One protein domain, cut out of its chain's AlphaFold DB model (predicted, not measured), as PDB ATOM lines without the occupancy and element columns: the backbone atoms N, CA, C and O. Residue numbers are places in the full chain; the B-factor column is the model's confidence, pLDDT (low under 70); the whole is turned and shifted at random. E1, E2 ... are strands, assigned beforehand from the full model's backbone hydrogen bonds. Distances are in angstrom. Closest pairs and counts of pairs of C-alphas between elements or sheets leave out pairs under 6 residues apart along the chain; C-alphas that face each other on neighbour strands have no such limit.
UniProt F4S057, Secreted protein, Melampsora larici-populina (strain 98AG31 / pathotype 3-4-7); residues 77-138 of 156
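AT A GLANCE: This is residues 77 to 138 of the 156 residues of the protein "Secreted protein" of Melampsora larici-populina (strain 98AG31 / pathotype 3-4-7) (UniProt F4S057). Look for a small closed barrel of four strands, in which E1, E2, E3 and E4 follow each other round the ring and E4 comes back beside E1. The sharply bent E2 wraps round part of it. The printed part has 62 residues, no named helix and four strands in a meander, each the antiparallel neighbour of the one before. The class is all strand, with 27 residues, under half, in strands; the whole is compact, radius of gyration of the C-alphas 10.6 A, spanning 33 by 24 by 20 A.

IN THESE COORDINATES: Find C-alpha 77 at (8.380, 21.880, 14.994), where E1, residues 77 to 82, begins. E2, residues 97 to 106, measures 17.4 A and bends by 103 degrees at residue 102. E3, residues 113 to 119, measures 15.4 A. E4, residues 130 to 133, ends at (10.480, 22.918, 9.217).

HOW THE PARTS SIT: Within hydrogen-bond range are N 77 and O 99, 2.9 A, in hairpin E1 and E2; N 105 and O 114, 2.8 A, in hairpin E2 and E3; N 115 and O 131, 2.7 A, in hairpin E3 and E4. N 81 and O 132, 2.8 A apart, are within hydrogen-bond range across the antiparallel neighbours E4 and E1.

THE WHOLE: The C-alphas farthest apart, Glu 109 and Glu 123, are 33.5 A apart. The printed part has no cut; residues 83 to 96 form the long link. Mean pLDDT of the printed part is 72.3; 24 residues are under 70, among them 101 to 112.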
ATOM      1  N   PHE A  77       7.405  22.249  16.002       77.56
ATOM      2  CA  PHE A  77       8.380  21.880  14.994       77.56
ATOM      3  C   PHE A  77       9.771  22.358  15.419       77.56
ATOM      4  O   PHE A  77       9.947  23.445  15.980       77.56
ATOM      5  N   LYS A  78      10.765  21.507  15.183       85.00
ATOM      6  CA  LYS A  78      12.191  21.824  15.317       85.00
ATOM      7  C   LYS A  78      12.772  21.995  13.916       85.00
ATOM      8  O   LYS A  78      12.111  21.629  12.946       85.00
ATOM      9  N   ASP A  79      13.987  22.527  13.841       88.25
ATOM     10  CA  ASP A  79      14.698  22.707  12.571       88.25
ATOM     11  C   ASP A  79      13.860  23.507  11.555       88.25
ATOM     12  O   ASP A  79      13.567  23.078  10.436       88.25
ATOM     13  N   CYS A  80      13.344  24.647  12.030       87.06
ATOM     14  CA  CYS A  80      12.509  25.553  11.259       87.06
ATOM     15  C   CYS A  80      13.300  26.760  10.776       87.06
ATOM     16  O   CYS A  80      13.927  27.450  11.571       87.06
ATOM     17  N   HIS A  81      13.152  27.104   9.505       89.75
ATOM     18  CA  HIS A  81      13.743  28.289   8.904       89.75
ATOM     19  C   HIS A  81      12.655  29.233   8.415       89.75
ATOM     20  O   HIS A  81      11.785  28.847   7.630       89.75
ATOM     21  N   LYS A  82      12.708  30.486   8.861       89.75
ATOM     22  CA  LYS A  82      11.726  31.508   8.497       89.75
ATOM     23  C   LYS A  82      11.809  31.843   7.004       89.75
ATOM     24  O   LYS A  82      12.906  31.965   6.456       89.75
ATOM     25  N   TYR A  83      10.671  32.002   6.328       79.50
ATOM     26  CA  TYR A  83      10.661  32.505   4.950       79.50
ATOM     27  C   TYR A  83      10.992  33.996   4.922       79.50
ATOM     28  O   TYR A  83      10.494  34.755   5.748       79.50
ATOM     29  N   LYS A  84      11.800  34.419   3.945       77.25
ATOM     30  CA  LYS A  84      12.221  35.825   3.824       77.25
ATOM     31  C   LYS A  84      11.145  36.736   3.239       77.25
ATOM     32  O   LYS A  84      10.991  37.857   3.701       77.25
ATOM     33  N   ASP A  85      10.429  36.235   2.235       68.25
ATOM     34  CA  ASP A  85       9.501  37.043   1.438       68.25
ATOM     35  C   ASP A  85       8.092  36.449   1.455       68.25
ATOM     36  O   ASP A  85       7.153  37.037   1.985       68.25
ATOM     37  N   LYS A  86       7.932  35.264   0.854       65.88
ATOM     38  CA  LYS A  86       6.630  34.624   0.647       65.88
ATOM     39  C   LYS A  86       6.581  33.261   1.314       65.88
ATOM     40  O   LYS A  86       7.525  32.474   1.231       65.88
ATOM     41  N   PHE A  87       5.444  32.972   1.936       57.31
ATOM     42  CA  PHE A  87       5.173  31.662   2.509       57.31
ATOM     43  C   PHE A  87       5.232  30.569   1.431       57.31
ATOM     44  O   PHE A  87       4.646  30.720   0.361       57.31
ATOM     45  N   GLY A  88       5.949  29.478   1.711       53.25
ATOM     46  CA  GLY A  88       6.116  28.358   0.780       53.25
ATOM     47  C   GLY A  88       7.194  28.552  -0.297       53.25
ATOM     48  O   GLY A  88       7.413  27.639  -1.093       53.25
ATOM     49  N   ASP A  89       7.902  29.687  -0.315       60.38
ATOM     50  CA  ASP A  89       9.013  29.920  -1.245       60.38
ATOM     51  C   ASP A  89      10.289  29.149  -0.833       60.38
ATOM     52  O   ASP A  89      10.497  28.721   0.303       60.38
ATOM     53  N   SER A  90      11.193  28.960  -1.785       63.53
ATOM     54  CA  SER A  90      12.505  28.342  -1.616       63.53
ATOM     55  C   SER A  90      13.511  29.190  -0.829       63.53
ATOM     56  O   SER A  90      14.504  28.640  -0.357       63.53
ATOM     57  N   LYS A  91      13.269  30.493  -0.639       71.75
ATOM     58  CA  LYS A  91      14.157  31.383   0.120       71.75
ATOM     59  C   LYS A  91      13.819  31.376   1.610       71.75
ATOM     60  O   LYS A  91      12.794  31.922   2.020       71.75
ATOM     61  N   GLN A  92      14.725  30.833   2.422       77.31
ATOM     62  CA  GLN A  92      14.641  30.898   3.882       77.31
ATOM     63  C   GLN A  92      15.819  31.664   4.500       77.31
ATOM     64  O   GLN A  92      16.869  31.877   3.878       77.31
ATOM     65  N   GLU A  93      15.626  32.128   5.728       87.88
ATOM     66  CA  GLU A  93      16.703  32.534   6.625       87.88
ATOM     67  C   GLU A  93      17.571  31.327   7.005       87.88
ATOM     68  O   GLU A  93      17.116  30.190   6.973       87.88
ATOM     69  N   LYS A  94      18.843  31.567   7.344       84.69
ATOM     70  CA  LYS A  94      19.751  30.489   7.776       84.69
ATOM     71  C   LYS A  94      19.561  30.106   9.243       84.69
ATOM     72  O   LYS A  94      20.019  29.046   9.642       84.69
ATOM     73  N   ALA A  95      18.951  30.986  10.036       89.50
ATOM     74  CA  ALA A  95      18.698  30.727  11.442       89.50
ATOM     75  C   ALA A  95      17.688  29.582  11.598       89.50
ATOM     76  O   ALA A  95      16.744  29.468  10.811       89.50
ATOM     77  N   GLU A  96      17.926  28.748  12.604       90.88
ATOM     78  CA  GLU A  96      17.035  27.665  13.004       90.88
ATOM     79  C   GLU A  96      16.210  28.093  14.209       90.88
ATOM     80  O   GLU A  96      16.717  28.664  15.176       90.88
ATOM     81  N   PHE A  97      14.929  27.762  14.156       90.81
ATOM     82  CA  PHE A  97      13.959  28.108  15.173       90.81
ATOM     83  C   PHE A  97      13.217  26.867  15.652       90.81
ATOM     84  O   PHE A  97      13.043  25.878  14.933       90.81
ATOM     85  N   ARG A  98      12.725  26.947  16.887       89.19
ATOM     86  CA  ARG A  98      11.685  26.053  17.387       89.19
ATOM     87  C   ARG A  98      10.367  26.792  17.279       89.19
ATOM     88  O   ARG A  98      10.189  27.819  17.931       89.19
ATOM     89  N   VAL A  99       9.475  26.278  16.445       83.12
ATOM     90  CA  VAL A  99       8.234  26.964  16.097       83.12
ATOM     91  C   VAL A  99       7.073  26.214  16.704       83.12
ATOM     92  O   VAL A  99       6.859  25.033  16.436       83.12
ATOM     93  N   GLN A 100       6.310  26.928  17.513       78.88
ATOM     94  CA  GLN A 100       5.004  26.485  17.945       78.88
ATOM     95  C   GLN A 100       4.018  26.808  16.825       78.88
ATOM     96  O   GLN A 100       3.761  27.979  16.516       78.88
ATOM     97  N   ALA A 101       3.539  25.761  16.155       69.00
ATOM     98  CA  ALA A 101       2.686  25.908  14.991       69.00
ATOM     99  C   ALA A 101       1.305  26.421  15.396       69.00
ATOM    100  O   ALA A 101       0.657  25.884  16.288       69.00
ATOM    101  N   SER A 102       0.840  27.435  14.675       63.78
ATOM    102  CA  SER A 102      -0.584  27.739  14.568       63.78
ATOM    103  C   SER A 102      -1.214  26.949  13.418       63.78
ATOM    104  O   SER A 102      -2.355  26.514  13.536       63.78
ATOM    105  N   ARG A 103      -0.480  26.762  12.310       58.97
ATOM    106  CA  ARG A 103      -0.911  26.043  11.098       58.97
ATOM    107  C   ARG A 103       0.289  25.359  10.447       58.97
ATOM    108  O   ARG A 103       1.399  25.879  10.549       58.97
ATOM    109  N   TYR A 104       0.104  24.243   9.750       63.94
ATOM    110  CA  TYR A 104       1.186  23.608   8.992       63.94
ATOM    111  C   TYR A 104       0.680  22.753   7.823       63.94
ATOM    112  O   TYR A 104      -0.453  22.284   7.818       63.94
ATOM    113  N   TRP A 105       1.550  22.540   6.837       60.25
ATOM    114  CA  TRP A 105       1.321  21.776   5.610       60.25
ATOM    115  C   TRP A 105       2.574  20.972   5.300       60.25
ATOM    116  O   TRP A 105       3.667  21.511   5.387       60.25
ATOM    117  N   MET A 106       2.465  19.718   4.890       54.41
ATOM    118  CA  MET A 106       3.632  18.901   4.545       54.41
ATOM    119  C   MET A 106       3.325  18.082   3.298       54.41
ATOM    120  O   MET A 106       2.182  17.693   3.071       54.41
ATOM    121  N   TYR A 107       4.341  17.871   2.464       45.56
ATOM    122  CA  TYR A 107       4.230  17.056   1.261       45.56
ATOM    123  C   TYR A 107       5.049  15.788   1.442       45.56
ATOM    124  O   TYR A 107       6.239  15.877   1.717       45.56
ATOM    125  N   ARG A 108       4.445  14.618   1.232       42.34
ATOM    126  CA  ARG A 108       5.057  13.307   1.499       42.34
ATOM    127  C   ARG A 108       6.446  13.088   0.879       42.34
ATOM    128  O   ARG A 108       7.262  12.390   1.468       42.34
ATOM    129  N   GLU A 109       6.724  13.643  -0.301       37.06
ATOM    130  CA  GLU A 109       8.023  13.461  -0.982       37.06
ATOM    131  C   GLU A 109       9.062  14.522  -0.593       37.06
ATOM    132  O   GLU A 109      10.221  14.454  -1.000       37.06
ATOM    133  N   LYS A 110       8.656  15.524   0.192       44.81
ATOM    134  CA  LYS A 110       9.536  16.558   0.721       44.81
ATOM    135  C   LYS A 110       9.727  16.306   2.206       44.81
ATOM    136  O   LYS A 110       8.774  16.183   2.960       44.81
ATOM    137  N   GLN A 111      10.976  16.295   2.650       63.00
ATOM    138  CA  GLN A 111      11.324  16.066   4.057       63.00
ATOM    139  C   GLN A 111      11.001  17.272   4.967       63.00
ATOM    140  O   GLN A 111      11.635  17.449   6.002       63.00
ATOM    141  N   HIS A 112      10.055  18.135   4.582       68.38
ATOM    142  CA  HIS A 112       9.715  19.346   5.322       68.38
ATOM    143  C   HIS A 112       8.220  19.666   5.321       68.38
ATOM    144  O   HIS A 112       7.507  19.444   4.339       68.38
ATOM    145  N   ALA A 113       7.793  20.287   6.414       71.44
ATOM    146  CA  ALA A 113       6.541  20.996   6.569       71.44
ATOM    147  C   ALA A 113       6.749  22.501   6.337       71.44
ATOM    148  O   ALA A 113       7.773  23.067   6.701       71.44
ATOM    149  N   ASN A 114       5.767  23.173   5.758       68.56
ATOM    150  CA  ASN A 114       5.626  24.618   5.811       68.56
ATOM    151  C   ASN A 114       4.721  24.926   7.012       68.56
ATOM    152  O   ASN A 114       3.683  24.293   7.166       68.56
ATOM    153  N   VAL A 115       5.090  25.862   7.873       73.69
ATOM    154  CA  VAL A 115       4.460  26.113   9.174       73.69
ATOM    155  C   VAL A 115       4.204  27.604   9.319       73.69
ATOM    156  O   VAL A 115       5.103  28.397   9.082       73.69
ATOM    157  N   ILE A 116       3.008  28.007   9.729       73.50
ATOM    158  CA  ILE A 116       2.753  29.353  10.252       73.50
ATOM    159  C   ILE A 116       2.672  29.231  11.766       73.50
ATOM    160  O   ILE A 116       1.948  28.382  12.287       73.50
ATOM    161  N   GLY A 117       3.422  30.051  12.488       77.31
ATOM    162  CA  GLY A 117       3.522  29.924  13.936       77.31
ATOM    163  C   GLY A 117       4.359  31.023  14.560       77.31
ATOM    164  O   GLY A 117       4.672  32.018  13.914       77.31
ATOM    165  N   HIS A 118       4.726  30.840  15.821       83.44
ATOM    166  CA  HIS A 118       5.630  31.748  16.521       83.44
ATOM    167  C   HIS A 118       6.831  30.989  17.074       83.44
ATOM    168  O   HIS A 118       6.769  29.780  17.319       83.44
ATOM    169  N   VAL A 119       7.934  31.711  17.254       88.75
ATOM    170  CA  VAL A 119       9.145  31.155  17.852       88.75
ATOM    171  C   VAL A 119       8.936  31.012  19.356       88.75
ATOM    172  O   VAL A 119       8.467  31.929  20.028       88.75
ATOM    173  N   ILE A 120       9.273  29.842  19.892       84.06
ATOM    174  CA  ILE A 120       9.154  29.571  21.327       84.06
ATOM    175  C   ILE A 120      10.138  30.451  22.098       84.06
ATOM    176  O   ILE A 120      11.338  30.411  21.842       84.06
ATOM    177  N   GLY A 121       9.630  31.176  23.097       82.81
ATOM    178  CA  GLY A 121      10.431  32.055  23.953       82.81
ATOM    179  C   GLY A 121      10.568  33.487  23.435       82.81
ATOM    180  O   GLY A 121      11.197  34.300  24.107       82.81
ATOM    181  N   GLU A 122       9.961  33.807  22.291       83.81
ATOM    182  CA  GLU A 122       9.876  35.170  21.763       83.81
ATOM    183  C   GLU A 122       8.495  35.787  22.018       83.81
ATOM    184  O   GLU A 122       7.508  35.088  22.269       83.81
ATOM    185  N   GLU A 123       8.424  37.120  21.954       80.12
ATOM    186  CA  GLU A 123       7.147  37.830  21.961       80.12
ATOM    187  C   GLU A 123       6.330  37.425  20.731       80.12
ATOM    188  O   GLU A 123       6.840  37.373  19.611       80.12
ATOM    189  N   ILE A 124       5.051  37.121  20.941       75.44
ATOM    190  CA  ILE A 124       4.192  36.659  19.856       75.44
ATOM    191  C   ILE A 124       3.788  37.859  19.001       75.44
ATOM    192  O   ILE A 124       3.086  38.750  19.488       75.44
ATOM    193  N   PRO A 125       4.192  37.892  17.720       73.31
ATOM    194  CA  PRO A 125       3.854  39.002  16.852       73.31
ATOM    195  C   PRO A 125       2.359  38.990  16.532       73.31
ATOM    196  O   PRO A 125       1.716  37.941  16.470       73.31
ATOM    197  N   LYS A 126       1.812  40.179  16.258       71.31
ATOM    198  CA  LYS A 126       0.415  40.341  15.828       71.31
ATOM    199  C   LYS A 126       0.112  39.570  14.535       71.31
ATOM    200  O   LYS A 126      -0.993  39.062  14.371       71.31
ATOM    201  N   GLU A 127       1.089  39.489  13.637       69.25
ATOM    202  CA  GLU A 127       1.030  38.694  12.410       69.25
ATOM    203  C   GLU A 127       2.026  37.541  12.509       69.25
ATOM    204  O   GLU A 127       3.223  37.758  12.714       69.25
ATOM    205  N   LEU A 128       1.531  36.308  12.384       75.56
ATOM    206  CA  LEU A 128       2.365  35.124  12.552       75.56
ATOM    207  C   LEU A 128       3.244  34.878  11.315       75.56
ATOM    208  O   LEU A 128       2.720  34.786  10.200       75.56
ATOM    209  N   PRO A 129       4.567  34.721  11.490       81.62
ATOM    210  CA  PRO A 129       5.466  34.399  10.395       81.62
ATOM    211  C   PRO A 129       5.319  32.955   9.908       81.62
ATOM    212  O   PRO A 129       4.808  32.065  10.593       81.62
ATOM    213  N   GLY A 130       5.825  32.735   8.696       79.94
ATOM    214  CA  GLY A 130       5.916  31.429   8.069       79.94
ATOM    215  C   GLY A 130       7.324  30.834   8.125       79.94
ATOM    216  O   GLY A 130       8.317  31.553   8.009       79.94
ATOM    217  N   PHE A 131       7.404  29.511   8.204       85.06
ATOM    218  CA  PHE A 131       8.627  28.731   8.340       85.06
ATOM    219  C   PHE A 131       8.589  27.477   7.470       85.06
ATOM    220  O   PHE A 131       7.527  26.904   7.249       85.06
ATOM    221  N   ARG A 132       9.751  27.007   7.023       82.38
ATOM    222  CA  ARG A 132       9.958  25.634   6.557       82.38
ATOM    223  C   ARG A 132      10.608  24.846   7.685       82.38
ATOM    224  O   ARG A 132      11.697  25.220   8.091       82.38
ATOM    225  N   CYS A 133       9.987  23.770   8.143       81.50
ATOM    226  CA  CYS A 133      10.480  22.918   9.217       81.50
ATOM    227  C   CYS A 133      10.743  21.499   8.723       81.50
ATOM    228  O   CYS A 133       9.859  20.900   8.113       81.50
ATOM    229  N   TYR A 134      11.914  20.933   8.994       74.81
ATOM    230  CA  TYR A 134      12.219  19.553   8.607       74.81
ATOM    231  C   TYR A 134      11.662  18.576   9.656       74.81
ATOM    232  O   TYR A 134      12.109  18.508  10.798       74.81
ATOM    233  N   ALA A 135      10.603  17.850   9.291       61.34
ATOM    234  CA  ALA A 135       9.826  17.021  10.212       61.34
ATOM    235  C   ALA A 135      10.327  15.569  10.187       61.34
ATOM    236  O   ALA A 135       9.853  14.772   9.380       61.34
ATOM    237  N   GLN A 136      11.287  15.213  11.048       52.38
ATOM    238  CA  GLN A 136      11.771  13.824  11.119       52.38
ATOM    239  C   GLN A 136      10.942  12.907  12.041       52.38
ATOM    240  O   GLN A 136      10.969  11.699  11.836       52.38
ATOM    241  N   GLU A 137      10.175  13.429  13.015       47.28
ATOM    242  CA  GLU A 137       9.598  12.577  14.084       47.28
ATOM    243  C   GLU A 137       8.155  12.901  14.521       47.28
ATOM    244  O   GLU A 137       7.633  12.282  15.448       47.28
ATOM    245  N   THR A 138       7.466  13.861  13.899       43.50
ATOM    246  CA  THR A 138       6.120  14.251  14.355       43.50
ATOM    247  C   THR A 138       5.056  13.344  13.730       43.50
ATOM    248  O   THR A 138       4.878  13.353  12.515       43.50
TER     249      THR A 138